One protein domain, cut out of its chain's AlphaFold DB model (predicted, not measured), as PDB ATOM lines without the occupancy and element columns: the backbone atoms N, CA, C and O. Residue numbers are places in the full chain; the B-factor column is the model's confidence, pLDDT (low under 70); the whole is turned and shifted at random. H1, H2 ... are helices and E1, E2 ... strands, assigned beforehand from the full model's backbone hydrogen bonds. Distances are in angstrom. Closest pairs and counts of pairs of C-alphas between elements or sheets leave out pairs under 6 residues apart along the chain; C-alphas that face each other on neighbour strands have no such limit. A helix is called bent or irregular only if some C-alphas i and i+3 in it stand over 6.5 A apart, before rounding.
ATOM      1  N   GLY A   5     302.921 299.539 246.157       64.38
ATOM      2  CA  GLY A   5     302.200 300.807 246.239       64.38
ATOM      3  C   GLY A   5     301.851 301.307 244.840       64.38
ATOM      4  O   GLY A   5     302.725 301.361 243.985       64.38
ATOM      5  N   SER A   6     300.597 301.699 244.600       73.69
ATOM      6  CA  SER A   6     300.183 302.259 243.302       73.69
ATOM      7  C   SER A   6     300.681 303.688 243.077       73.69
ATOM      8  O   SER A   6     300.801 304.110 241.938       73.69
ATOM      9  N   GLY A   7     301.040 304.417 244.140       80.94
ATOM     10  CA  GLY A   7     301.376 305.842 244.038       80.94
ATOM     11  C   GLY A   7     302.555 306.164 243.112       80.94
ATOM     12  O   GLY A   7     302.604 307.256 242.562       80.94
ATOM     13  N   GLY A   8     303.495 305.232 242.908       82.31
ATOM     14  CA  GLY A   8     304.555 305.406 241.908       82.31
ATOM     15  C   GLY A   8     304.040 305.293 240.470       82.31
ATOM     16  O   GLY A   8     304.450 306.069 239.614       82.31
ATOM     17  N   LEU A   9     303.105 304.372 240.223       87.81
ATOM     18  CA  LEU A   9     302.453 304.205 238.923       87.81
ATOM     19  C   LEU A   9     301.549 305.392 238.591       87.81
ATOM     20  O   LEU A   9     301.576 305.846 237.454       87.81
ATOM     21  N   ASP A  10     300.835 305.936 239.581       88.75
ATOM     22  CA  ASP A  10     299.991 307.122 239.397       88.75
ATOM     23  C   ASP A  10     300.827 308.322 238.911       88.75
ATOM     24  O   ASP A  10     300.427 309.038 237.997       88.75
ATOM     25  N   LEU A  11     302.033 308.513 239.464       88.44
ATOM     26  CA  LEU A  11     302.953 309.570 239.024       88.44
ATOM     27  C   LEU A  11     303.475 309.341 237.598       88.44
ATOM     28  O   LEU A  11     303.571 310.295 236.826       88.44
ATOM     29  N   ILE A  12     303.815 308.097 237.243       89.81
ATOM     30  CA  ILE A  12     304.275 307.754 235.887       89.81
ATOM     31  C   ILE A  12     303.143 307.961 234.874       89.81
ATOM     32  O   ILE A  12     303.389 308.505 233.800       89.81
ATOM     33  N   TYR A  13     301.917 307.570 235.223       90.56
ATOM     34  CA  TYR A  13     300.738 307.751 234.382       90.56
ATOM     35  C   TYR A  13     300.455 309.236 234.126       90.56
ATOM     36  O   TYR A  13     300.387 309.635 232.966       90.56
ATOM     37  N   SER A  14     300.432 310.073 235.170       89.81
ATOM     38  CA  SER A  14     300.280 311.529 235.015       89.81
ATOM     39  C   SER A  14     301.371 312.136 234.125       89.81
ATOM     40  O   SER A  14     301.089 312.977 233.275       89.81
ATOM     41  N   ALA A  15     302.625 311.686 234.267       86.94
ATOM     42  CA  ALA A  15     303.712 312.136 233.398       86.94
ATOM     43  C   ALA A  15     303.521 311.703 231.931       86.94
ATOM     44  O   ALA A  15     303.967 312.417 231.028       86.94
ATOM     45  N   GLY A  16     302.881 310.551 231.703       87.38
ATOM     46  CA  GLY A  16     302.439 310.076 230.394       87.38
ATOM     47  C   GLY A  16     301.344 310.960 229.798       87.38
ATOM     48  O   GLY A  16     301.504 311.415 228.668       87.38
ATOM     49  N   GLU A  17     300.298 311.278 230.567       89.88
ATOM     50  CA  GLU A  17     299.200 312.160 230.139       89.88
ATOM     51  C   GLU A  17     299.700 313.552 229.735       89.88
ATOM     52  O   GLU A  17     299.379 314.038 228.653       89.88
ATOM     53  N   GLU A  18     300.554 314.171 230.558       87.62
ATOM     54  CA  GLU A  18     301.171 315.478 230.271       87.62
ATOM     55  C   GLU A  18     301.959 315.512 228.953       87.62
ATOM     56  O   GLU A  18     302.208 316.581 228.399       87.62
ATOM     57  N   ARG A  19     302.400 314.344 228.480       85.38
ATOM     58  CA  ARG A  19     303.263 314.172 227.305       85.38
ATOM     59  C   ARG A  19     302.562 313.409 226.187       85.38
ATOM     60  O   ARG A  19     303.238 312.929 225.279       85.38
ATOM     61  N   GLU A  20     301.238 313.271 226.265       86.88
ATOM     62  CA  GLU A  20     300.409 312.580 225.269       86.88
ATOM     63  C   GLU A  20     300.936 311.168 224.938       86.88
ATOM     64  O   GLU A  20     300.925 310.726 223.788       86.88
ATOM     65  N   PHE A  21     301.484 310.485 225.952       87.38
ATOM     66  CA  PHE A  21     302.112 309.162 225.870       87.38
ATOM     67  C   PHE A  21     303.220 309.029 224.804       87.38
ATOM     68  O   PHE A  21     303.623 307.918 224.465       87.38
ATOM     69  N   ASP A  22     303.747 310.150 224.289       82.75
ATOM     70  CA  ASP A  22     304.789 310.225 223.251       82.75
ATOM     71  C   ASP A  22     304.464 309.376 222.003       82.75
ATOM     72  O   ASP A  22     305.338 308.763 221.390       82.75
ATOM     73  N   GLY A  23     303.178 309.316 221.635       80.69
ATOM     74  CA  GLY A  23     302.692 308.558 220.477       80.69
ATOM     75  C   GLY A  23     302.560 307.046 220.697       80.69
ATOM     76  O   GLY A  23     302.297 306.322 219.733       80.69
ATOM     77  N   LEU A  24     302.727 306.558 221.930       85.06
ATOM     78  CA  LEU A  24     302.322 305.206 222.315       85.06
ATOM     79  C   LEU A  24     300.802 305.138 222.502       85.06
ATOM     80  O   LEU A  24     300.171 306.091 222.953       85.06
ATOM     81  N   ASP A  25     300.227 303.978 222.197       92.44
ATOM     82  CA  ASP A  25     298.897 303.634 222.695       92.44
ATOM     83  C   ASP A  25     298.919 303.558 224.233       92.44
ATOM     84  O   ASP A  25     299.907 303.113 224.823       92.44
ATOM     85  N   GLU A  26     297.842 303.991 224.886       90.44
ATOM     86  CA  GLU A  26     297.757 304.069 226.350       90.44
ATOM     87  C   GLU A  26     297.954 302.701 227.020       90.44
ATOM     88  O   GLU A  26     298.629 302.610 228.050       90.44
ATOM     89  N   ALA A  27     297.434 301.619 226.427       92.06
ATOM     90  CA  ALA A  27     297.632 300.276 226.961       92.06
ATOM     91  C   ALA A  27     299.102 299.862 226.834       92.06
ATOM     92  O   ALA A  27     299.690 299.385 227.802       92.06
ATOM     93  N   ALA A  28     299.729 300.137 225.685       90.12
ATOM     94  CA  ALA A  28     301.158 299.893 225.498       90.12
ATOM     95  C   ALA A  28     302.021 300.709 226.482       90.12
ATOM     96  O   ALA A  28     302.990 300.187 227.034       90.12
ATOM     97  N   PHE A  29     301.665 301.969 226.746       93.50
ATOM     98  CA  PHE A  29     302.328 302.792 227.759       93.50
ATOM     99  C   PHE A  29     302.195 302.177 229.158       93.50
ATOM    100  O   PHE A  29     303.197 302.012 229.860       93.50
ATOM    101  N   CYS A  30     300.973 301.809 229.551       92.25
ATOM    102  CA  CYS A  30     300.691 301.203 230.847       92.25
ATOM    103  C   CYS A  30     301.447 299.885 231.032       92.25
ATOM    104  O   CYS A  30     302.032 299.668 232.092       92.25
ATOM    105  N   ASP A  31     301.503 299.040 230.004       92.19
ATOM    106  CA  ASP A  31     302.223 297.766 230.048       92.19
ATOM    107  C   ASP A  31     303.720 297.976 230.305       92.19
ATOM    108  O   ASP A  31     304.309 297.291 231.150       92.19
ATOM    109  N   VAL A  32     304.341 298.957 229.641       93.88
ATOM    110  CA  VAL A  32     305.751 299.311 229.871       93.88
ATOM    111  C   VAL A  32     305.942 299.870 231.282       93.88
ATOM    112  O   VAL A  32     306.817 299.397 232.011       93.88
ATOM    113  N   ALA A  33     305.113 300.835 231.694       93.62
ATOM    114  CA  ALA A  33     305.193 301.475 233.006       93.62
ATOM    115  C   ALA A  33     305.065 300.458 234.149       93.62
ATOM    116  O   ALA A  33     305.915 300.408 235.043       93.62
ATOM    117  N   VAL A  34     304.032 299.611 234.093       93.56
ATOM    118  CA  VAL A  34     303.766 298.569 235.089       93.56
ATOM    119  C   VAL A  34     304.892 297.551 235.112       93.56
ATOM    120  O   VAL A  34     305.357 297.207 236.196       93.56
ATOM    121  N   SER A  35     305.370 297.098 233.952       94.75
ATOM    122  CA  SER A  35     306.449 296.107 233.887       94.75
ATOM    123  C   SER A  35     307.738 296.633 234.512       94.75
ATOM    124  O   SER A  35     308.315 295.975 235.378       94.75
ATOM    125  N   LEU A  36     308.178 297.831 234.121       95.31
ATOM    126  CA  LEU A  36     309.410 298.421 234.646       95.31
ATOM    127  C   LEU A  36     309.308 298.694 236.149       95.31
ATOM    128  O   LEU A  36     310.229 298.350 236.891       95.31
ATOM    129  N   TYR A  37     308.181 299.239 236.613       93.06
ATOM    130  CA  TYR A  37     307.949 299.473 238.038       93.06
ATOM    131  C   TYR A  37     307.912 298.160 238.834       93.06
ATOM    132  O   TYR A  37     308.580 298.023 239.856       93.06
ATOM    133  N   LEU A  38     307.194 297.148 238.341       92.56
ATOM    134  CA  LEU A  38     307.090 295.848 238.998       92.56
ATOM    135  C   LEU A  38     308.453 295.155 239.097       92.56
ATOM    136  O   LEU A  38     308.802 294.653 240.165       92.56
ATOM    137  N   PHE A  39     309.230 295.112 238.012       94.06
ATOM    138  CA  PHE A  39     310.545 294.470 238.026       94.06
ATOM    139  C   PHE A  39     311.541 295.208 238.928       94.06
ATOM    140  O   PHE A  39     312.339 294.548 239.597       94.06
ATOM    141  N   HIS A  40     311.452 296.538 239.013       93.56
ATOM    142  CA  HIS A  40     312.234 297.342 239.954       93.56
ATOM    143  C   HIS A  40     311.942 296.927 241.405       93.56
ATOM    144  O   HIS A  40     312.846 296.527 242.144       93.56
ATOM    145  N   GLU A  41     310.666 296.919 241.796       90.00
ATOM    146  CA  GLU A  41     310.243 296.551 243.153       90.00
ATOM    147  C   GLU A  41     310.546 295.074 243.476       90.00
ATOM    148  O   GLU A  41     310.962 294.734 244.587       90.00
ATOM    149  N   LEU A  42     310.411 294.169 242.499       88.94
ATOM    150  CA  LEU A  42     310.809 292.768 242.658       88.94
ATOM    151  C   LEU A  42     312.317 292.636 242.899       88.94
ATOM    152  O   LEU A  42     312.737 291.807 243.714       88.94
ATOM    153  N   HIS A  43     313.144 293.452 242.242       90.19
ATOM    154  CA  HIS A  43     314.583 293.418 242.464       90.19
ATOM    155  C   HIS A  43     314.959 293.876 243.880       90.19
ATOM    156  O   HIS A  43     315.827 293.251 244.500       90.19
ATOM    157  N   HIS A  44     314.259 294.851 244.465       86.19
ATOM    158  CA  HIS A  44     314.458 295.229 245.869       86.19
ATOM    159  C   HIS A  44     314.264 294.057 246.848       86.19
ATOM    160  O   HIS A  44     314.996 293.943 247.835       86.19
ATOM    161  N   ILE A  45     313.381 293.099 246.545       84.38
ATOM    162  CA  ILE A  45     313.247 291.866 247.341       84.38
ATOM    163  C   ILE A  45     314.541 291.047 247.305       84.38
ATOM    164  O   ILE A  45     314.995 290.545 248.340       84.38
ATOM    165  N   THR A  46     315.162 290.912 246.129       80.69
ATOM    166  CA  THR A  46     316.433 290.183 245.984       80.69
ATOM    167  C   THR A  46     317.567 290.879 246.737       80.69
ATOM    168  O   THR A  46     318.387 290.212 247.369       80.69
ATOM    169  N   GLN A  47     317.513 292.211 246.797       81.25
ATOM    170  CA  GLN A  47     318.390 293.069 247.591       81.25
ATOM    171  C   GLN A  47     318.076 293.062 249.101       81.25
ATOM    172  O   GLN A  47     318.771 293.723 249.872       81.25
ATOM    173  N   LYS A  48     317.062 292.304 249.545       83.44
ATOM    174  CA  LYS A  48     316.593 292.221 250.942       83.44
ATOM    175  C   LYS A  48     316.025 293.537 251.497       83.44
ATOM    176  O   LYS A  48     316.033 293.739 252.709       83.44
ATOM    177  N   LEU A  49     315.492 294.395 250.627       82.81
ATOM    178  CA  LEU A  49     314.738 295.602 250.971       82.81
ATOM    179  C   LEU A  49     313.238 295.331 250.783       82.81
ATOM    180  O   LEU A  49     312.647 295.725 249.786       82.81
ATOM    181  N   ILE A  50     312.623 294.593 251.710       79.19
ATOM    182  CA  ILE A  50     311.236 294.111 251.546       79.19
ATOM    183  C   ILE A  50     310.246 295.072 252.207       79.19
ATOM    184  O   ILE A  50     309.145 295.296 251.704       79.19
ATOM    185  N   ALA A  51     310.615 295.616 253.363       80.25
ATOM    186  CA  ALA A  51     309.790 296.532 254.125       80.25
ATOM    187  C   ALA A  51     310.319 297.962 254.014       80.25
ATOM    188  O   ALA A  51     311.523 298.206 253.955       80.25
ATOM    189  N   PHE A  52     309.422 298.943 254.120       78.94
ATOM    190  CA  PHE A  52     309.814 300.354 254.182       78.94
ATOM    191  C   PHE A  52     310.822 300.645 255.313       78.94
ATOM    192  O   PHE A  52     311.698 301.502 255.184       78.94
ATOM    193  N   SER A  53     310.747 299.898 256.420       84.44
ATOM    194  CA  SER A  53     311.722 299.969 257.512       84.44
ATOM    195  C   SER A  53     313.148 299.609 257.084       84.44
ATOM    196  O   SER A  53     314.092 300.144 257.666       84.44
ATOM    197  N   ASP A  54     313.319 298.750 256.076       83.38
ATOM    198  CA  ASP A  54     314.627 298.347 255.552       83.38
ATOM    199  C   ASP A  54     315.285 299.509 254.808       83.38
ATOM    200  O   ASP A  54     316.456 299.797 255.037       83.38
ATOM    201  N   VAL A  55     314.504 300.271 254.034       83.56
ATOM    202  CA  VAL A  55     314.961 301.515 253.393       83.56
ATOM    203  C   VAL A  55     315.407 302.529 254.449       83.56
ATOM    204  O   VAL A  55     316.475 303.129 254.334       83.56
ATOM    205  N   GLN A  56     314.633 302.703 255.525       87.56
ATOM    206  CA  GLN A  56     315.017 303.598 256.626       87.56
ATOM    207  C   GLN A  56     316.264 303.104 257.372       87.56
ATOM    208  O   GLN A  56     317.087 303.904 257.821       87.56
ATOM    209  N   LYS A  57     316.433 301.786 257.510       87.44
ATOM    210  CA  LYS A  57     317.637 301.184 258.089       87.44
ATOM    211  C   LYS A  57     318.853 301.433 257.196       87.44
ATOM    212  O   LYS A  57     319.837 301.953 257.709       87.44
ATOM    213  N   LEU A  58     318.751 301.173 255.893       86.25
ATOM    214  CA  LEU A  58     319.814 301.407 254.916       86.25
ATOM    215  C   LEU A  58     320.273 302.868 254.925       86.25
ATOM    216  O   LEU A  58     321.469 303.130 255.036       86.25
ATOM    217  N   LYS A  59     319.327 303.818 254.908       88.00
ATOM    218  CA  LYS A  59     319.623 305.257 254.993       88.00
ATOM    219  C   LYS A  59     320.464 305.607 256.219       88.00
ATOM    220  O   LYS A  59     321.380 306.414 256.111       88.00
ATOM    221  N   ARG A  60     320.171 304.994 257.372       90.62
ATOM    222  CA  ARG A  60     320.900 305.233 258.628       90.62
ATOM    223  C   ARG A  60     322.265 304.551 258.680       90.62
ATOM    224  O   ARG A  60     323.164 305.093 259.307       90.62
ATOM    225  N   THR A  61     322.415 303.367 258.085       90.69
ATOM    226  CA  THR A  61     323.638 302.557 258.233       90.69
ATOM    227  C   THR A  61     324.639 302.731 257.098       90.69
ATOM    228  O   THR A  61     325.835 302.655 257.345       90.69
ATOM    229  N   ALA A  62     324.169 302.929 255.865       86.56
ATOM    230  CA  ALA A  62     325.002 303.023 254.660       86.56
ATOM    231  C   ALA A  62     324.847 304.360 253.910       86.56
ATOM    232  O   ALA A  62     325.599 304.636 252.978       86.56
ATOM    233  N   GLY A  63     323.891 305.201 254.317       91.06
ATOM    234  CA  GLY A  63     323.673 306.522 253.735       91.06
ATOM    235  C   GLY A  63     322.830 306.520 252.455       91.06
ATOM    236  O   GLY A  63     322.448 305.483 251.911       91.06
ATOM    237  N   LEU A  64     322.518 307.726 251.972       90.56
ATOM    238  CA  LEU A  64     321.654 307.944 250.805       90.56
ATOM    239  C   LEU A  64     322.311 307.540 249.480       90.56
ATOM    240  O   LEU A  64     321.613 307.093 248.576       90.56
ATOM    241  N   ASN A  65     323.639 307.641 249.369       88.69
ATOM    242  CA  ASN A  65     324.352 307.227 248.157       88.69
ATOM    243  C   ASN A  65     324.207 305.727 247.909       88.69
ATOM    244  O   ASN A  65     323.959 305.328 246.777       88.69
ATOM    245  N   LYS A  66     324.275 304.904 248.966       88.31
ATOM    246  CA  LYS A  66     324.062 303.463 248.824       88.31
ATOM    247  C   LYS A  66     322.634 303.133 248.391       88.31
ATOM    248  O   LYS A  66     322.438 302.210 247.613       88.31
ATOM    249  N   LEU A  67     321.649 303.897 248.864       89.94
ATOM    250  CA  LEU A  67     320.273 303.763 248.388       89.94
ATOM    251  C   LEU A  67     320.172 304.092 246.890       89.94
ATOM    252  O   LEU A  67     319.630 303.290 246.144       89.94
ATOM    253  N   GLY A  68     320.750 305.213 246.443       91.12
ATOM    254  CA  GLY A  68     320.773 305.569 245.017       91.12
ATOM    255  C   GLY A  68     321.462 304.517 244.142       91.12
ATOM    256  O   GLY A  68     320.988 304.221 243.050       91.12
ATOM    257  N   GLU A  69     322.542 303.913 244.642       90.62
ATOM    258  CA  GLU A  69     323.242 302.805 243.983       90.62
ATOM    259  C   GLU A  69     322.339 301.572 243.829       90.62
ATOM    260  O   GLU A  69     322.233 301.008 242.742       90.62
ATOM    261  N   MET A  70     321.656 301.166 244.903       90.88
ATOM    262  CA  MET A  70     320.754 300.011 244.888       90.88
ATOM    263  C   MET A  70     319.539 300.232 243.982       90.88
ATOM    264  O   MET A  70     319.161 299.313 243.255       90.88
ATOM    265  N   ASP A  71     318.979 301.440 243.989       92.81
ATOM    266  CA  ASP A  71     317.887 301.838 243.104       92.81
ATOM    267  C   ASP A  71     318.312 301.821 241.627       92.81
ATOM    268  O   ASP A  71     317.565 301.325 240.788       92.81
ATOM    269  N   LEU A  72     319.513 302.314 241.294       93.94
ATOM    270  CA  LEU A  72     320.021 302.253 239.919       93.94
ATOM    271  C   LEU A  72     320.201 300.807 239.450       93.94
ATOM    272  O   LEU A  72     319.876 300.478 238.312       93.94
ATOM    273  N   ILE A  73     320.719 299.933 240.316       92.12
ATOM    274  CA  ILE A  73     320.846 298.508 239.990       92.12
ATOM    275  C   ILE A  73     319.455 297.903 239.763       92.12
ATOM    276  O   ILE A  73     319.280 297.141 238.817       92.12
ATOM    277  N   ALA A  74     318.461 298.269 240.579       92.75
ATOM    278  CA  ALA A  74     317.082 297.828 240.393       92.75
ATOM    279  C   ALA A  74     316.487 298.314 239.063       92.75
ATOM    280  O   ALA A  74     315.887 297.510 238.357       92.75
ATOM    281  N   ASP A  75     316.717 299.570 238.671       95.94
ATOM    282  CA  ASP A  75     316.310 300.097 237.360       95.94
ATOM    283  C   ASP A  75     316.981 299.344 236.204       95.94
ATOM    284  O   ASP A  75     316.321 298.922 235.256       95.94
ATOM    285  N   ALA A  76     318.297 299.133 236.287       94.81
ATOM    286  CA  ALA A  76     319.049 298.417 235.265       94.81
ATOM    287  C   ALA A  76     318.540 296.977 235.107       94.81
ATOM    288  O   ALA A  76     318.270 296.535 233.992       94.81
ATOM    289  N   VAL A  77     318.344 296.261 236.219       93.81
ATOM    290  CA  VAL A  77     317.813 294.893 236.213       93.81
ATOM    291  C   VAL A  77     316.371 294.863 235.705       93.81
ATOM    292  O   VAL A  77     316.022 293.974 234.933       93.81
ATOM    293  N   ALA A  78     315.540 295.845 236.059       95.94
ATOM    294  CA  ALA A  78     314.190 295.965 235.521       95.94
ATOM    295  C   ALA A  78     314.197 296.112 233.994       95.94
ATOM    296  O   ALA A  78     313.468 295.398 233.304       95.94
ATOM    297  N   ALA A  79     315.068 296.970 233.458       97.12
ATOM    298  CA  ALA A  79     315.244 297.135 232.020       97.12
ATOM    299  C   ALA A  79     315.799 295.863 231.350       97.12
ATOM    300  O   ALA A  79     315.347 295.514 230.262       97.12
ATOM    301  N   GLN A  80     316.728 295.143 231.990       95.12
ATOM    302  CA  GLN A  80     317.260 293.866 231.490       95.12
ATOM    303  C   GLN A  80     316.173 292.788 231.413       95.12
ATOM    304  O   GLN A  80     316.049 292.118 230.390       95.12
ATOM    305  N   ILE A  81     315.370 292.629 232.473       94.31
ATOM    306  CA  ILE A  81     314.263 291.663 232.510       94.31
ATOM    307  C   ILE A  81     313.233 292.028 231.443       94.31
ATOM    308  O   ILE A  81     312.862 291.173 230.641       94.31
ATOM    309  N   PHE A  82     312.832 293.300 231.378       95.25
ATOM    310  CA  PHE A  82     311.906 293.790 230.361       95.25
ATOM    311  C   PHE A  82     312.417 293.508 228.942       95.25
ATOM    312  O   PHE A  82     311.678 292.982 228.110       95.25
ATOM    313  N   ALA A  83     313.690 293.804 228.672       94.75
ATOM    314  CA  ALA A  83     314.310 293.564 227.376       94.75
ATOM    315  C   ALA A  83     314.409 292.076 227.035       94.75
ATOM    316  O   ALA A  83     314.140 291.688 225.901       94.75
ATOM    317  N   ALA A  84     314.761 291.233 228.009       92.31
ATOM    318  CA  ALA A  84     314.786 289.789 227.834       92.31
ATOM    319  C   ALA A  84     313.394 289.272 227.454       92.31
ATOM    320  O   ALA A  84     313.265 288.635 226.411       92.31
ATOM    321  N   SER A  85     312.357 289.629 228.218       90.69
ATOM    322  CA  SER A  85     310.972 289.220 227.957       90.69
ATOM    323  C   SER A  85     310.478 289.645 226.574       90.69
ATOM    324  O   SER A  85     309.922 288.822 225.862       90.69
ATOM    325  N   ASN A  86     310.748 290.883 226.155       87.00
ATOM    326  CA  ASN A  86     310.286 291.398 224.860       87.00
ATOM    327  C   ASN A  86     311.161 290.967 223.670       87.00
ATOM    328  O   ASN A  86     310.768 291.149 222.523       87.00
ATOM    329  N   SER A  87     312.356 290.417 223.906       85.00
ATOM    330  CA  SER A  87     313.262 289.977 222.831       85.00
ATOM    331  C   SER A  87     313.113 288.505 222.452       85.00
ATOM    332  O   SER A  87     313.447 288.144 221.322       85.00
ATOM    333  N   VAL A  88     312.598 287.669 223.365       72.25
ATOM    334  CA  VAL A  88     312.317 286.245 223.112       72.25
ATOM    335  C   VAL A  88     311.255 286.088 222.024       72.25
ATOM    336  O   VAL A  88     311.395 285.230 221.158       72.25
ATOM    337  N   ASP A  89     310.262 286.975 222.005       60.88
ATOM    338  CA  ASP A  89     309.150 286.924 221.053       60.88
ATOM    339  C   ASP A  89     309.511 287.440 219.644       60.88
ATOM    340  O   ASP A  89     308.704 287.339 218.722       60.88
ATOM    341  N   MET A  90     310.719 287.990 219.444       58.81
ATOM    342  CA  MET A  90     311.112 288.657 218.191       58.81
ATOM    343  C   MET A  90     312.084 287.865 217.299       58.81
ATOM    344  O   MET A  90     312.571 288.435 216.322       58.81
ATOM    345  N   ASP A  91     312.447 286.614 217.629       60.50
ATOM    346  CA  ASP A  91     313.498 285.827 216.929       60.50
ATOM    347  C   ASP A  91     314.856 286.573 216.784       60.50
ATOM    348  O   ASP A  91     315.748 286.193 216.024       60.50
ATOM    349  N   GLY A  92     315.039 287.683 217.509       58.97
ATOM    350  CA  GLY A  92     315.899 288.787 217.069       58.97
ATOM    351  C   GLY A  92     317.293 288.840 217.697       58.97
ATOM    352  O   GLY A  92     318.016 289.831 217.530       58.97
ATOM    353  N   GLY A  93     317.680 287.794 218.429       83.81
ATOM    354  CA  GLY A  93     318.997 287.661 219.051       83.81
ATOM    355  C   GLY A  93     319.403 288.856 219.929       83.81
ATOM    356  O   GLY A  93     318.580 289.601 220.461       83.81
ATOM    357  N   ARG A  94     320.716 289.069 220.078       90.31
ATOM    358  CA  ARG A  94     321.278 290.118 220.951       90.31
ATOM    359  C   ARG A  94     320.930 291.545 220.498       90.31
ATOM    360  O   ARG A  94     320.894 292.445 221.331       90.31
ATOM    361  N   LEU A  95     320.649 291.762 219.208       91.81
ATOM    362  CA  LEU A  95     320.275 293.083 218.683       91.81
ATOM    363  C   LEU A  95     318.855 293.485 219.103       91.81
ATOM    364  O   LEU A  95     318.653 294.632 219.503       91.81
ATOM    365  N   ALA A  96     317.884 292.568 219.031       92.25
ATOM    366  CA  ALA A  96     316.528 292.841 219.512       92.25
ATOM    367  C   ALA A  96     316.525 293.122 221.016       92.25
ATOM    368  O   ALA A  96     315.948 294.118 221.446       92.25
ATOM    369  N   TYR A  97     317.275 292.330 221.789       93.88
ATOM    370  CA  TYR A  97     317.505 292.604 223.206       93.88
ATOM    371  C   TYR A  97     318.092 294.007 223.432       93.88
ATOM    372  O   TYR A  97     317.531 294.782 224.200       93.88
ATOM    373  N   ALA A  98     319.163 294.385 222.722       94.12
ATOM    374  CA  ALA A  98     319.785 295.705 222.873       94.12
ATOM    375  C   ALA A  98     318.814 296.855 222.555       94.12
ATOM    376  O   ALA A  98     318.766 297.851 223.274       94.12
ATOM    377  N   ARG A  99     318.004 296.717 221.496       94.50
ATOM    378  CA  ARG A  99     316.978 297.705 221.132       94.50
ATOM    379  C   ARG A  99     315.885 297.810 222.191       94.50
ATOM    380  O   ARG A  99     315.513 298.925 222.545       94.50
ATOM    381  N   SER A 100     315.413 296.681 222.716       94.69
ATOM    382  CA  SER A 100     314.408 296.668 223.781       94.69
ATOM    383  C   SER A 100     314.952 297.255 225.085       94.69
ATOM    384  O   SER A 100     314.246 298.000 225.760       94.69
ATOM    385  N   PHE A 101     316.215 296.979 225.415       96.19
ATOM    386  CA  PHE A 101     316.897 297.552 226.574       96.19
ATOM    387  C   PHE A 101     317.036 299.072 226.438       96.19
ATOM    388  O   PHE A 101     316.643 299.810 227.339       96.19
ATOM    389  N   LEU A 102     317.488 299.563 225.276       95.88
ATOM    390  CA  LEU A 102     317.532 301.000 224.991       95.88
ATOM    391  C   LEU A 102     316.141 301.646 225.076       95.88
ATOM    392  O   LEU A 102     316.020 302.754 225.594       95.88
ATOM    393  N   GLY A 103     315.099 300.963 224.591       95.12
ATOM    394  CA  GLY A 103     313.709 301.408 224.706       95.12
ATOM    395  C   GLY A 103     313.276 301.602 226.160       95.12
ATOM    396  O   GLY A 103     312.785 302.673 226.508       95.12
ATOM    397  N   ALA A 104     313.544 300.620 227.026       96.69
ATOM    398  CA  ALA A 104     313.248 300.703 228.456       96.69
ATOM    399  C   ALA A 104     313.987 301.862 229.146       96.69
ATOM    400  O   ALA A 104     313.377 302.631 229.887       96.69
ATOM    401  N   LEU A 105     315.283 302.041 228.867       95.94
ATOM    402  CA  LEU A 105     316.061 303.145 229.437       95.94
ATOM    403  C   LEU A 105     315.522 304.511 228.989       95.94
ATOM    404  O   LEU A 105     315.390 305.421 229.803       95.94
ATOM    405  N   ARG A 106     315.165 304.656 227.706       93.44
ATOM    406  CA  ARG A 106     314.556 305.891 227.186       93.44
ATOM    407  C   ARG A 106     313.195 306.166 227.817       93.44
ATOM    408  O   ARG A 106     312.930 307.316 228.148       93.44
ATOM    409  N   PHE A 107     312.383 305.134 228.042       94.25
ATOM    410  CA  PHE A 107     311.121 305.265 228.767       94.25
ATOM    411  C   PHE A 107     311.348 305.801 230.187       94.25
ATOM    412  O   PHE A 107     310.694 306.758 230.600       94.25
ATOM    413  N   MET A 108     312.325 305.250 230.917       93.75
ATOM    414  CA  MET A 108     312.668 305.739 232.256       93.75
ATOM    415  C   MET A 108     313.106 307.205 232.237       93.75
ATOM    416  O   MET A 108     312.618 307.988 233.047       93.75
ATOM    417  N   ILE A 109     313.975 307.586 231.294       90.06
ATOM    418  CA  ILE A 109     314.446 308.971 231.134       90.06
ATOM    419  C   ILE A 109     313.283 309.920 230.817       90.06
ATOM    420  O   ILE A 109     313.235 311.028 231.340       90.06
ATOM    421  N   ARG A 110     312.344 309.495 229.966       86.75
ATOM    422  CA  ARG A 110     311.240 310.332 229.483       86.75
ATOM    423  C   ARG A 110     310.121 310.505 230.507       86.75
ATOM    424  O   ARG A 110     309.580 311.602 230.609       86.75
ATOM    425  N   PHE A 111     309.766 309.443 231.231       88.81
ATOM    426  CA  PHE A 111     308.539 309.401 232.036       88.81
ATOM    427  C   PHE A 111     308.799 309.152 233.515       88.81
ATOM    428  O   PHE A 111     308.347 309.931 234.352       88.81
ATOM    429  N   CYS A 112     309.560 308.108 233.858       88.19
ATOM    430  CA  CYS A 112     309.841 307.807 235.263       88.19
ATOM    431  C   CYS A 112     310.613 308.954 235.914       88.19
ATOM    432  O   CYS A 112     310.359 309.322 237.058       88.19
ATOM    433  N   PHE A 113     311.562 309.535 235.185       84.00
ATOM    434  CA  PHE A 113     312.453 310.506 235.776       84.00
ATOM    435  C   PHE A 113     311.770 311.811 236.191       84.00
ATOM    436  O   PHE A 113     311.862 312.167 237.372       84.00
ATOM    437  N   PRO A 114     311.024 312.474 235.291       78.12
ATOM    438  CA  PRO A 114     310.195 313.609 235.671       78.12
ATOM    439  C   PRO A 114     309.183 313.267 236.772       78.12
ATOM    440  O   PRO A 114     309.002 314.059 237.692       78.12
ATOM    441  N   ALA A 115     308.584 312.069 236.738       84.06
ATOM    442  CA  ALA A 115     307.585 311.640 237.721       84.06
ATOM    443  C   ALA A 115     308.132 311.567 239.162       84.06
ATOM    444  O   ALA A 115     307.425 311.898 240.115       84.06
ATOM    445  N   PHE A 116     309.391 311.151 239.350       81.06
ATOM    446  CA  PHE A 116     309.999 310.993 240.682       81.06
ATOM    447  C   PHE A 116     310.872 312.175 241.135       81.06
ATOM    448  O   PHE A 116     311.166 312.294 242.337       81.06
ATOM    449  N   GLY A 117     311.295 313.026 240.196       72.88
ATOM    450  CA  GLY A 117     312.074 314.246 240.410       72.88
ATOM    451  C   GLY A 117     313.511 314.028 240.913       72.88
ATOM    452  O   GLY A 117     313.782 313.208 241.805       72.88
ATOM    453  N   PHE A 118     314.441 314.844 240.407       71.56
ATOM    454  CA  PHE A 118     315.880 314.775 240.703       71.56
ATOM    455  C   PHE A 118     316.433 316.106 241.210       71.56
ATOM    456  O   PHE A 118     317.218 316.755 240.523       71.56
ATOM    457  N   PRO A 119     316.059 316.537 242.427       72.88
ATOM    458  CA  PRO A 119     316.521 317.823 242.915       72.88
ATOM    459  C   PRO A 119     318.043 317.780 243.142       72.88
ATOM    460  O   PRO A 119     318.585 316.790 243.649       72.88
ATOM    461  N   LEU A 120     318.732 318.852 242.741       68.06
ATOM    462  CA  LEU A 120     320.201 318.956 242.744       68.06
ATOM    463  C   LEU A 120     320.826 318.775 244.133       68.06
ATOM    464  O   LEU A 120     321.943 318.275 244.261       68.06
ATOM    465  N   ASP A 121     320.091 319.135 245.185       73.38
ATOM    466  CA  ASP A 121     320.491 318.946 246.582       73.38
ATOM    467  C   ASP A 121     320.527 317.460 246.999       73.38
ATOM    468  O   ASP A 121     321.089 317.106 248.038       73.38
ATOM    469  N   ARG A 122     319.984 316.555 246.173       83.31
ATOM    470  CA  ARG A 122     319.981 315.102 246.382       83.31
ATOM    471  C   ARG A 122     320.883 314.393 245.374       83.31
ATOM    472  O   ARG A 122     320.408 313.660 244.508       83.31
ATOM    473  N   LYS A 123     322.201 314.507 245.568       83.00
ATOM    474  CA  LYS A 123     323.239 313.882 244.714       83.00
ATOM    475  C   LYS A 123     322.985 312.415 244.356       83.00
ATOM    476  O   LYS A 123     323.052 312.061 243.190       83.00
ATOM    477  N   HIS A 124     322.612 311.575 245.321       85.62
ATOM    478  CA  HIS A 124     322.288 310.161 245.073       85.62
ATOM    479  C   HIS A 124     321.197 309.945 244.011       85.62
ATOM    480  O   HIS A 124     321.252 308.971 243.263       85.62
ATOM    481  N   LYS A 125     320.217 310.853 243.922       86.69
ATOM    482  CA  LYS A 125     319.211 310.827 242.862       86.69
ATOM    483  C   LYS A 125     319.843 311.234 241.527       86.69
ATOM    484  O   LYS A 125     319.674 310.527 240.544       86.69
ATOM    485  N   VAL A 126     320.602 312.330 241.498       83.44
ATOM    486  CA  VAL A 126     321.335 312.801 240.305       83.44
ATOM    487  C   VAL A 126     322.238 311.706 239.725       83.44
ATOM    488  O   VAL A 126     322.226 311.456 238.523       83.44
ATOM    489  N   GLN A 127     322.974 311.003 240.586       87.56
ATOM    490  CA  GLN A 127     323.829 309.875 240.218       87.56
ATOM    491  C   GLN A 127     323.024 308.729 239.594       87.56
ATOM    492  O   GLN A 127     323.400 308.216 238.541       87.56
ATOM    493  N   ARG A 128     321.882 308.369 240.197       91.06
ATOM    494  CA  ARG A 128     320.952 307.375 239.640       91.06
ATOM    495  C   ARG A 128     320.460 307.785 238.245       91.06
ATOM    496  O   ARG A 128     320.522 306.981 237.320       91.06
ATOM    497  N   ALA A 129     320.025 309.032 238.066       88.00
ATOM    498  CA  ALA A 129     319.577 309.510 236.759       88.00
ATOM    499  C   ALA A 129     320.696 309.436 235.713       88.00
ATOM    500  O   ALA A 129     320.512 308.890 234.623       88.00
ATOM    501  N   PHE A 130     321.882 309.933 236.064       85.88
ATOM    502  CA  PHE A 130     323.000 309.969 235.135       85.88
ATOM    503  C   PHE A 130     323.482 308.571 234.738       85.88
ATOM    504  O   PHE A 130     323.770 308.337 233.570       85.88
ATOM    505  N   GLY A 131     323.499 307.610 235.660       89.44
ATOM    506  CA  GLY A 131     323.900 306.244 235.335       89.44
ATOM    507  C   GLY A 131     322.972 305.549 234.328       89.44
ATOM    508  O   GLY A 131     323.447 304.846 233.438       89.44
ATOM    509  N   ILE A 132     321.664 305.816 234.377       92.44
ATOM    510  CA  ILE A 132     320.696 305.338 233.371       92.44
ATOM    511  C   ILE A 132     320.956 305.969 232.000       92.44
ATOM    512  O   ILE A 132     320.929 305.275 230.982       92.44
ATOM    513  N   VAL A 133     321.285 307.263 231.965       89.62
ATOM    514  CA  VAL A 133     321.685 307.961 230.734       89.62
ATOM    515  C   VAL A 133     322.975 307.365 230.156       89.62
ATOM    516  O   VAL A 133     323.042 307.105 228.953       89.62
ATOM    517  N   LEU A 134     323.973 307.069 230.995       87.00
ATOM    518  CA  LEU A 134     325.214 306.410 230.572       87.00
ATOM    519  C   LEU A 134     324.953 305.016 229.985       87.00
ATOM    520  O   LEU A 134     325.518 304.672 228.944       87.00
ATOM    521  N   MET A 135     324.061 304.229 230.593       91.12
ATOM    522  CA  MET A 135     323.657 302.927 230.047       91.12
ATOM    523  C   MET A 135     322.955 303.073 228.692       91.12
ATOM    524  O   MET A 135     323.214 302.288 227.776       91.12
ATOM    525  N   ALA A 136     322.120 304.103 228.520       92.00
ATOM    526  CA  ALA A 136     321.442 304.366 227.253       92.00
ATOM    527  C   ALA A 136     322.447 304.723 226.146       92.00
ATOM    528  O   ALA A 136     322.350 304.202 225.034       92.00
ATOM    529  N   LEU A 137     323.455 305.546 226.455       86.81
ATOM    530  CA  LEU A 137     324.542 305.873 225.529       86.81
ATOM    531  C   LEU A 137     325.392 304.654 225.162       86.81
ATOM    532  O   LEU A 137     325.657 304.431 223.979       86.81
ATOM    533  N   SER A 138     325.786 303.856 226.155       86.50
ATOM    534  CA  SER A 138     326.553 302.620 225.954       86.50
ATOM    535  C   SER A 138     325.807 301.646 225.034       86.50
ATOM    536  O   SER A 138     326.354 301.163 224.040       86.50
ATOM    537  N   THR A 139     324.512 301.448 225.293       91.94
ATOM    538  CA  THR A 139     323.642 300.582 224.486       91.94
ATOM    539  C   THR A 139     323.462 301.117 223.067       91.94
ATOM    540  O   THR A 139     323.585 300.367 222.099       91.94
ATOM    541  N   GLU A 140     323.209 302.420 222.904       91.50
ATOM    542  CA  GLU A 140     323.068 303.037 221.584       91.50
ATOM    543  C   GLU A 140     324.354 302.903 220.758       91.50
ATOM    544  O   GLU A 140     324.294 302.596 219.563       91.50
ATOM    545  N   ARG A 141     325.521 303.087 221.389       87.25
ATOM    546  CA  ARG A 141     326.820 302.868 220.749       87.25
ATOM    547  C   ARG A 141     326.965 301.420 220.293       87.25
ATOM    548  O   ARG A 141     327.282 301.219 219.126       87.25
ATOM    549  N   ALA A 142     326.686 300.442 221.156       88.44
ATOM    550  CA  ALA A 142     326.792 299.022 220.817       88.44
ATOM    551  C   ALA A 142     325.873 298.625 219.646       88.44
ATOM    552  O   ALA A 142     326.276 297.851 218.776       88.44
ATOM    553  N   ILE A 143     324.664 299.198 219.569       92.00
ATOM    554  CA  ILE A 143     323.750 299.010 218.430       92.00
ATOM    555  C   ILE A 143     324.347 299.589 217.143       92.00
ATOM    556  O   ILE A 143     324.285 298.942 216.099       92.00
ATOM    557  N   LYS A 144     324.911 300.802 217.201       90.50
ATOM    558  CA  LYS A 144     325.479 301.495 216.033       90.50
ATOM    559  C   LYS A 144     326.770 300.848 215.528       90.50
ATOM    560  O   LYS A 144     326.958 300.769 214.318       90.50
ATOM    561  N   SER A 145     327.652 300.409 216.427       88.25
ATOM    562  CA  SER A 145     328.938 299.787 216.078       88.25
ATOM    563  C   SER A 145     328.829 298.292 215.771       88.25
ATOM    564  O   SER A 145     329.743 297.726 215.181       88.25
ATOM    565  N   GLY A 146     327.728 297.642 216.163       86.50
ATOM    566  CA  GLY A 146     327.568 296.190 216.062       86.50
ATOM    567  C   GLY A 146     328.321 295.406 217.146       86.50
ATOM    568  O   GLY A 146     328.333 294.176 217.109       86.50
ATOM    569  N   GLU A 147     328.916 296.077 218.139       85.19
ATOM    570  CA  GLU A 147     329.703 295.482 219.234       85.19
ATOM    571  C   GLU A 147     328.814 294.869 220.339       85.19
ATOM    572  O   GLU A 147     329.012 295.078 221.537       85.19
ATOM    573  N   LEU A 148     327.817 294.075 219.947       84.62
ATOM    574  CA  LEU A 148     326.780 293.526 220.832       84.62
ATOM    575  C   LEU A 148     327.271 292.419 221.784       84.62
ATOM    576  O   LEU A 148     326.541 292.015 222.692       84.62
ATOM    577  N   ALA A 149     328.493 291.922 221.576       76.62
ATOM    578  CA  ALA A 149     329.154 290.965 222.464       76.62
ATOM    579  C   ALA A 149     329.690 291.618 223.752       76.62
ATOM    580  O   ALA A 149     330.049 290.913 224.694       76.62
ATOM    581  N   THR A 150     329.759 292.951 223.801       73.62
ATOM    582  CA  THR A 150     330.165 293.695 224.998       73.62
ATOM    583  C   THR A 150     329.034 293.746 226.035       73.62
ATOM    584  O   THR A 150     327.852 293.633 225.699       73.62
ATOM    585  N   ALA A 151     329.386 293.920 227.313       78.81
ATOM    586  CA  ALA A 151     328.435 294.073 228.419       78.81
ATOM    587  C   ALA A 151     327.845 295.500 228.463       78.81
ATOM    588  O   ALA A 151     328.009 296.227 229.439       78.81
ATOM    589  N   PHE A 152     327.203 295.929 227.370       84.75
ATOM    590  CA  PHE A 152     326.569 297.252 227.265       84.75
ATOM    591  C   PHE A 152     325.399 297.433 228.245       84.75
ATOM    592  O   PHE A 152     325.027 298.561 228.555       84.75
ATOM    593  N   ASP A 153     324.826 296.321 228.707       89.19
ATOM    594  CA  ASP A 153     323.680 296.231 229.605       89.19
ATOM    595  C   ASP A 153     324.068 296.166 231.087       89.19
ATOM    596  O   ASP A 153     323.198 295.993 231.938       89.19
ATOM    597  N   ALA A 154     325.350 296.317 231.422       88.44
ATOM    598  CA  ALA A 154     325.813 296.362 232.803       88.44
ATOM    599  C   ALA A 154     325.279 297.606 233.544       88.44
ATOM    600  O   ALA A 154     325.360 298.705 232.991       88.44
ATOM    601  N   PRO A 155     324.819 297.491 234.807       90.88
ATOM    602  CA  PRO A 155     324.524 298.650 235.641       90.88
ATOM    603  C   PRO A 155     325.752 299.561 235.776       90.88
ATOM    604  O   PRO A 155     326.849 299.079 236.077       90.88
ATOM    605  N   LEU A 156     325.554 300.868 235.578       88.56
ATOM    606  CA  LEU A 156     326.589 301.902 235.673       88.56
ATOM    607  C   LEU A 156     326.211 302.923 236.743       88.56
ATOM    608  O   LEU A 156     325.274 303.690 236.541       88.56
ATOM    609  N   PHE A 157     326.936 302.971 237.863       88.50
ATOM    610  CA  PHE A 157     326.670 303.953 238.917       88.50
ATOM    611  C   PHE A 157     327.769 305.029 238.990       88.50
ATOM    612  O   PHE A 157     328.895 304.722 239.394       88.50
ATOM    613  N   PRO A 158     327.473 306.285 238.614       86.81
ATOM    614  CA  PRO A 158     328.421 307.389 238.706       86.81
ATOM    615  C   PRO A 158     328.576 307.900 240.150       86.81
ATOM    616  O   PRO A 158     327.598 308.094 240.866       86.81
ATOM    617  N   TYR A 159     329.808 308.179 240.569       84.06
ATOM    618  CA  TYR A 159     330.195 308.845 241.812       84.06
ATOM    619  C   TYR A 159     330.825 310.192 241.507       84.06
ATOM    620  O   TYR A 159     331.937 310.244 240.989       84.06
ATOM    621  N   PHE A 160     330.121 311.263 241.860       79.56
ATOM    622  CA  PHE A 160     330.644 312.621 241.762       79.56
ATOM    623  C   PHE A 160     331.435 312.999 243.018       79.56
ATOM    624  O   PHE A 160     331.068 312.587 244.125       79.56
ATOM    625  N   SER A 161     332.469 313.826 242.854       75.94
ATOM    626  CA  SER A 161     333.067 314.572 243.967       75.94
ATOM    627  C   SER A 161     332.073 315.556 244.580       75.94
ATOM    628  O   SER A 161     330.969 315.793 244.072       75.94
ATOM    629  N   ASP A 162     332.460 316.161 245.703       75.50
ATOM    630  CA  ASP A 162     331.547 317.038 246.418       75.50
ATOM    631  C   ASP A 162     331.170 318.319 245.661       75.50
ATOM    632  O   ASP A 162     330.067 318.843 245.831       75.50
ATOM    633  N   ASP A 163     332.052 318.772 244.785       72.00
ATOM    634  CA  ASP A 163     331.922 319.956 243.944       72.00
ATOM    635  C   ASP A 163     331.596 319.628 242.476       72.00
ATOM    636  O   ASP A 163     331.597 320.530 241.643       72.00
ATOM    637  N   PHE A 164     331.316 318.357 242.155       70.50
ATOM    638  CA  PHE A 164     331.098 317.860 240.789       70.50
ATOM    639  C   PHE A 164     332.284 318.055 239.821       70.50
ATOM    640  O   PHE A 164     332.100 317.941 238.609       70.50
ATOM    641  N   SER A 165     333.496 318.319 240.319       66.56
ATOM    642  CA  SER A 165     334.703 318.444 239.487       66.56
ATOM    643  C   SER A 165     335.249 317.099 238.986       66.56
ATOM    644  O   SER A 165     335.897 317.037 237.938       66.56
ATOM    645  N   GLU A 166     334.960 316.015 239.707       68.00
ATOM    646  CA  GLU A 166     335.427 314.662 239.417       68.00
ATOM    647  C   GLU A 166     334.263 313.669 239.338       68.00
ATOM    648  O   GLU A 166     333.239 313.809 240.016       68.00
ATOM    649  N   LEU A 167     334.447 312.628 238.521       74.19
ATOM    650  CA  LEU A 167     333.505 311.532 238.345       74.19
ATOM    651  C   LEU A 167     334.247 310.193 238.250       74.19
ATOM    652  O   LEU A 167     335.154 310.034 237.436       74.19
ATOM    653  N   ALA A 168     333.791 309.206 239.016       77.81
ATOM    654  CA  ALA A 168     334.109 307.793 238.823       77.81
ATOM    655  C   ALA A 168     332.840 307.020 238.437       77.81
ATOM    656  O   ALA A 168     331.754 307.381 238.871       77.81
ATOM    657  N   VAL A 169     332.936 305.939 237.661       80.38
ATOM    658  CA  VAL A 169     331.773 305.097 237.312       80.38
ATOM    659  C   VAL A 169     332.017 303.676 237.801       80.38
ATOM    660  O   VAL A 169     333.018 303.079 237.434       80.38
ATOM    661  N   LEU A 170     331.118 303.123 238.617       82.56
ATOM    662  CA  LEU A 170     331.142 301.708 239.001       82.56
ATOM    663  C   LEU A 170     330.341 300.865 238.006       82.56
ATOM    664  O   LEU A 170     329.242 301.258 237.622       82.56
ATOM    665  N   VAL A 171     330.868 299.692 237.641       83.50
ATOM    666  CA  VAL A 171     330.259 298.762 236.673       83.50
ATOM    667  C   VAL A 171     329.938 297.428 237.353       83.50
ATOM    668  O   VAL A 171     330.809 296.818 237.973       83.50
ATOM    669  N   TYR A 172     328.708 296.929 237.222       80.44
ATOM    670  CA  TYR A 172     328.263 295.711 237.918       80.44
ATOM    671  C   TYR A 172     328.107 294.512 236.961       80.44
ATOM    672  O   TYR A 172     327.030 294.272 236.429       80.44
ATOM    673  N   ASN A 173     329.159 293.703 236.782       68.75
ATOM    674  CA  ASN A 173     329.164 292.523 235.894       68.75
ATOM    675  C   ASN A 173     329.166 291.195 236.678       68.75
ATOM    676  O   ASN A 173     330.160 290.472 236.699       68.75
ATOM    677  N   GLY A 174     328.068 290.872 237.372       56.94
ATOM    678  CA  GLY A 174     327.903 289.625 238.150       56.94
ATOM    679  C   GLY A 174     328.656 289.579 239.491       56.94
ATOM    680  O   GLY A 174     328.191 288.962 240.446       56.94
ATOM    681  N   VAL A 175     329.766 290.306 239.603       45.28
ATOM    682  CA  VAL A 175     330.424 290.726 240.849       45.28
ATOM    683  C   VAL A 175     330.581 292.249 240.759       45.28
ATOM    684  O   VAL A 175     330.827 292.742 239.655       45.28
ATOM    685  N   PRO A 176     330.440 293.029 241.852       47.16
ATOM    686  CA  PRO A 176     330.769 294.447 241.811       47.16
ATOM    687  C   PRO A 176     332.267 294.584 241.535       47.16
ATOM    688  O   PRO A 176     333.104 294.427 242.425       47.16
ATOM    689  N   THR A 177     332.618 294.825 240.280       45.59
ATOM    690  CA  THR A 177     333.972 295.177 239.885       45.59
ATOM    691  C   THR A 177     334.026 296.686 239.835       45.59
ATOM    692  O   THR A 177     333.359 297.313 239.018       45.59
ATOM    693  N   MET A 178     334.826 297.296 240.706       40.53
ATOM    694  CA  MET A 178     335.167 298.701 240.539       40.53
ATOM    695  C   MET A 178     336.064 298.820 239.303       40.53
ATOM    696  O   MET A 178     337.289 298.826 239.395       40.53
ATOM    697  N   SER A 179     335.457 298.874 238.123       43.09
ATOM    698  CA  SER A 179     336.110 299.412 236.945       43.09
ATOM    699  C   SER A 179     336.180 300.908 237.175       43.09
ATOM    700  O   SER A 179     335.257 301.615 236.806       43.09
ATOM    701  N   VAL A 180     337.236 301.394 237.837       37.69
ATOM    702  CA  VAL A 180     337.551 302.825 237.802       37.69
ATOM    703  C   VAL A 180     337.809 303.144 236.334       37.69
ATOM    704  O   VAL A 180     338.915 302.948 235.835       37.69
ATOM    705  N   VAL A 181     336.772 303.549 235.606       41.25
ATOM    706  CA  VAL A 181     336.962 304.158 234.298       41.25
ATOM    707  C   VAL A 181     337.636 305.487 234.603       41.25
ATOM    708  O   VAL A 181     337.022 306.401 235.145       41.25
ATOM    709  N   GLN A 182     338.950 305.511 234.386       37.38
ATOM    710  CA  GLN A 182     339.799 306.675 234.574       37.38
ATOM    711  C   GLN A 182     339.247 307.840 233.744       37.38
ATOM    712  O   GLN A 182     339.186 307.753 232.521       37.38
ATOM    713  N   PHE A 183     338.837 308.878 234.474       40.16
ATOM    714  CA  PHE A 183     338.610 310.277 234.111       40.16
ATOM    715  C   PHE A 183     338.579 310.597 232.608       40.16
ATOM    716  O   PHE A 183     339.621 310.810 231.983       40.16
ATOM    717  N   ALA A 184     337.373 310.772 232.060       37.25
ATOM    718  CA  ALA A 184     337.203 311.785 231.023       37.25
ATOM    719  C   ALA A 184     337.451 313.158 231.676       37.25
ATOM    720  O   ALA A 184     337.164 313.342 232.859       37.25
ATOM    721  N   ALA A 185     338.080 314.066 230.933       42.53
ATOM    722  CA  ALA A 185     338.574 315.369 231.372       42.53
ATOM    723  C   ALA A 185     337.665 316.090 232.385       42.53
ATOM    724  O   ALA A 185     336.446 316.029 232.268       42.53
ATOM    725  N   SER A 186     338.285 316.794 233.340       45.09
ATOM    726  CA  SER A 186     337.661 317.658 234.353       45.09
ATOM    727  C   SER A 186     336.262 318.139 233.951       45.09
ATOM    728  O   SER A 186     336.115 318.997 233.074       45.09
ATOM    729  N   LEU A 187     335.235 317.572 234.590       51.50
ATOM    730  CA  LEU A 187     333.860 318.009 234.391       51.50
ATOM    731  C   LEU A 187     333.762 319.443 234.898       51.50
ATOM    732  O   LEU A 187     334.097 319.740 236.044       51.50
ATOM    733  N   ARG A 188     333.314 320.358 234.038       56.53
ATOM    734  CA  ARG A 188     332.921 321.680 234.520       56.53
ATOM    735  C   ARG A 188     331.624 321.512 235.323       56.53
ATOM    736  O   ARG A 188     330.695 320.910 234.781       56.53
ATOM    737  N   PRO A 189     331.528 322.016 236.566       55.16
ATOM    738  CA  PRO A 189     330.334 321.856 237.402       55.16
ATOM    739  C   PRO A 189     329.032 322.293 236.711       55.16
ATOM    740  O   PRO A 189     328.000 321.637 236.856       55.16
ATOM    741  N   GLU A 190     329.084 323.344 235.885       60.78
ATOM    742  CA  GLU A 190     327.959 323.795 235.056       60.78
ATOM    743  C   GLU A 190     327.420 322.722 234.091       60.78
ATOM    744  O   GLU A 190     326.220 322.668 233.834       60.78
ATOM    745  N   SER A 191     328.257 321.804 233.609       63.25
ATOM    746  CA  SER A 191     327.849 320.807 232.620       63.25
ATOM    747  C   SER A 191     326.949 319.702 233.189       63.25
ATOM    748  O   SER A 191     326.137 319.140 232.452       63.25
ATOM    749  N   VAL A 192     327.063 319.397 234.488       61.81
ATOM    750  CA  VAL A 192     326.166 318.459 235.191       61.81
ATOM    751  C   VAL A 192     324.828 319.133 235.501       61.81
ATOM    752  O   VAL A 192     323.778 318.512 235.346       61.81
ATOM    753  N   VAL A 193     324.855 320.416 235.879       63.88
ATOM    754  CA  VAL A 193     323.642 321.223 236.101       63.88
ATOM    755  C   VAL A 193     322.833 321.348 234.811       63.88
ATOM    756  O   VAL A 193     321.629 321.101 234.828       63.88
ATOM    757  N   ASP A 194     323.490 321.639 233.687       65.88
ATOM    758  CA  ASP A 194     322.862 321.682 232.364       65.88
ATOM    759  C   ASP A 194     322.188 320.351 232.012       65.88
ATOM    760  O   ASP A 194     321.036 320.334 231.580       65.88
ATOM    761  N   LEU A 195     322.885 319.224 232.215       66.88
ATOM    762  CA  LEU A 195     322.332 317.898 231.937       66.88
ATOM    763  C   LEU A 195     321.059 317.636 232.747       66.88
ATOM    764  O   LEU A 195     320.098 317.083 232.217       66.88
ATOM    765  N   LEU A 196     321.040 318.044 234.013       61.38
ATOM    766  CA  LEU A 196     319.889 317.857 234.894       61.38
ATOM    767  C   LEU A 196     318.727 318.778 234.518       61.38
ATOM    768  O   LEU A 196     317.583 318.333 234.546       61.38
ATOM    769  N   GLY A 197     319.019 319.991 234.043       60.81
ATOM    770  CA  GLY A 197     318.021 320.858 233.412       60.81
ATOM    771  C   GLY A 197     317.361 320.215 232.185       60.81
ATOM    772  O   GLY A 197     316.164 320.393 231.969       60.81
ATOM    773  N   PHE A 198     318.098 319.410 231.410       63.22
ATOM    774  CA  PHE A 198     317.519 318.620 230.316       63.22
ATOM    775  C   PHE A 198     316.754 317.382 230.804       63.22
ATOM    776  O   PHE A 198     315.754 317.018 230.195       63.22
ATOM    777  N   VAL A 199     317.176 316.732 231.894       59.62
ATOM    778  CA  VAL A 199     316.425 315.597 232.470       59.62
ATOM    779  C   VAL A 199     315.016 316.031 232.878       59.62
ATOM    780  O   VAL A 199     314.056 315.323 232.579       59.62
ATOM    781  N   ASP A 200     314.878 317.225 233.454       61.47
ATOM    782  CA  ASP A 200     313.574 317.789 233.815       61.47
ATOM    783  C   ASP A 200     312.724 318.176 232.587       61.47
ATOM    784  O   ASP A 200     311.494 318.125 232.650       61.47
ATOM    785  N   SER A 201     313.342 318.500 231.441       65.19
ATOM    786  CA  SER A 201     312.606 318.767 230.193       65.19
ATOM    787  C   SER A 201     312.054 317.495 229.539       65.19
ATOM    788  O   SER A 201     311.136 317.557 228.717       65.19
ATOM    789  N   GLY A 202     312.613 316.332 229.888       59.56
ATOM    790  CA  GLY A 202     312.274 315.042 229.295       59.56
ATOM    791  C   GLY A 202     312.690 314.905 227.826       59.56
ATOM    792  O   GLY A 202     312.296 313.928 227.192       59.56
ATOM    793  N   ASP A 203     313.442 315.845 227.245       75.44
ATOM    794  CA  ASP A 203     313.950 315.731 225.873       75.44
ATOM    795  C   ASP A 203     315.107 314.725 225.826       75.44
ATOM    796  O   ASP A 203     316.277 315.057 226.012       75.44
ATOM    797  N   VAL A 204     314.770 313.462 225.559       73.94
ATOM    798  CA  VAL A 204     315.731 312.353 225.513       73.94
ATOM    799  C   VAL A 204     316.869 312.625 224.525       73.94
ATOM    800  O   VAL A 204     318.011 312.260 224.804       73.94
ATOM    801  N   ALA A 205     316.604 313.266 223.384       75.06
ATOM    802  CA  ALA A 205     317.643 313.543 222.398       75.06
ATOM    803  C   ALA A 205     318.642 314.583 222.924       75.06
ATOM    804  O   ALA A 205     319.852 314.366 222.809       75.06
ATOM    805  N   ALA A 206     318.150 315.655 223.550       74.50
ATOM    806  CA  ALA A 206     318.984 316.674 224.182       74.50
ATOM    807  C   ALA A 206     319.772 316.116 225.378       74.50
ATOM    808  O   ALA A 206     320.975 316.353 225.476       74.50
ATOM    809  N   ILE A 207     319.134 315.303 226.230       73.56
ATOM    810  CA  ILE A 207     319.773 314.630 227.373       73.56
ATOM    811  C   ILE A 207     320.929 313.748 226.892       73.56
ATOM    812  O   ILE A 207     322.049 313.861 227.391       73.56
ATOM    813  N   LEU A 208     320.684 312.884 225.898       72.25
ATOM    814  CA  LEU A 208     321.720 312.003 225.360       72.25
ATOM    815  C   LEU A 208     322.832 312.805 224.678       72.25
ATOM    816  O   LEU A 208     324.000 312.468 224.838       72.25
ATOM    817  N   GLN A 209     322.501 313.866 223.939       76.62
ATOM    818  CA  GLN A 209     323.505 314.712 223.300       76.62
ATOM    819  C   GLN A 209     324.403 315.404 224.327       76.62
ATOM    820  O   GLN A 209     325.623 315.305 224.211       76.62
ATOM    821  N   LYS A 210     323.822 316.022 225.360       75.44
ATOM    822  CA  LYS A 210     324.588 316.665 226.431       75.44
ATOM    823  C   LYS A 210     325.444 315.653 227.183       75.44
ATOM    824  O   LYS A 210     326.601 315.925 227.466       75.44
ATOM    825  N   ALA A 211     324.917 314.461 227.457       71.69
ATOM    826  CA  ALA A 211     325.679 313.415 228.123       71.69
ATOM    827  C   ALA A 211     326.878 312.925 227.292       71.69
ATOM    828  O   ALA A 211     327.919 312.653 227.878       71.69
ATOM    829  N   ARG A 212     326.790 312.879 225.950       73.12
ATOM    830  CA  ARG A 212     327.944 312.571 225.074       73.12
ATOM    831  C   ARG A 212     329.055 313.618 225.136       73.12
ATOM    832  O   ARG A 212     330.182 313.298 224.802       73.12
TER     833      ARG A 212
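This is residues 5 to 212 of the 215 residues of an uncharacterized protein of bacterium M00.F.Ca.ET.177.01.1.1 (UniProt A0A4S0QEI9). Three long helices, H5, H6 and H7, make the core as an up-and-down bundle, each running against the one before it. H3 crosses H5 and H1 packs on H6; of the hairpin of H8 and H9, residues 199 to 201 of H8 pack on H6 and H9 crosses H7, while a small meander, each strand the antiparallel neighbour of the one before, packs on H7 and H5 through E1. H4 lies farthest out, at the start of H5. The printed part has 208 residues, mostly helix, with H1 to H7, then E1 to E3 in sheet order E1 E2 E3, then H8 and H9. It is compact, with a radius of gyration of the C-alphas of 16.5 A and spans of 43 by 43 by 35 A.

H1, residues 7 to 17, touches residues 29 to 37 alone of H3, residues 26 to 46, closest at the C-alphas of Leu 9 and Val 34, 6.9 A. H2, residues 20 to 23, touches no helix and is only just irregular: C-alphas 20 and 23 are 6.7 A apart. H3 touches H5, residues 63 to 88, at a steep tilt of 54 degrees, opposite ways, with C-alphas of Phe 39 and Ala 78 closest at 4.7 A. H4, residues 52 to 61, touches residues 64 to 67 alone of H5, closest at the C-alphas of Lys 59 and Leu 67, 6.8 A. H6, residues 93 to 116, the hub, has a kink of 30 degrees near residue 110. It forms hairpins with H5, closest at C-alphas of Ala 83 and Ser 100, 4.8 A, and with H7, residues 123 to 145, at C-alphas of Leu 102 and Ala 136, 5.6 A. E1, residues 156 to 160, and E2, residues 167 to 173, form a hairpin with N 159 and O 168 2.7 A apart; E2 and E3, residues 175 to 177, form another, with N 175 and O 173 2.9 A apart. H5 runs along E1 at a height over the sheet of 6.4 A; H7 is on the opposite face and only just stands up from the sheet, rising 42 degrees. H8, residues 189 to 201, and H9, residues 204 to 212, form a hairpin at a shallow tilt of 15 degrees, with C-alphas of Phe 198 and Ile 207 closest at 5.4 A. Every O i to N i+4 pair is within hydrogen-bond range in H1, H4, H7 and H9, against 15 of 17 in H3, 21 of 22 in H5, 18 of 20 in H6 and 8 of 9 in H8; H2 is too short for one.

H1 begins at C-alpha 7, (301.376, 305.842, 244.038). H3 is 30.4 A long, H5 38.4 A, H6 33.1 A and H7 32.4 A; E2 is 19.7 A. H9 ends at C-alpha 212, (327.944, 312.571, 225.074).

The C-alphas of Asp 91 and Asp 163, the two farthest apart, are 47.3 A apart. The printed part has no cut, and the link from E3 to H8 is long. The mean pLDDT of the printed part is 81.0, with 38 residues under 70, among them residues 173 to 202.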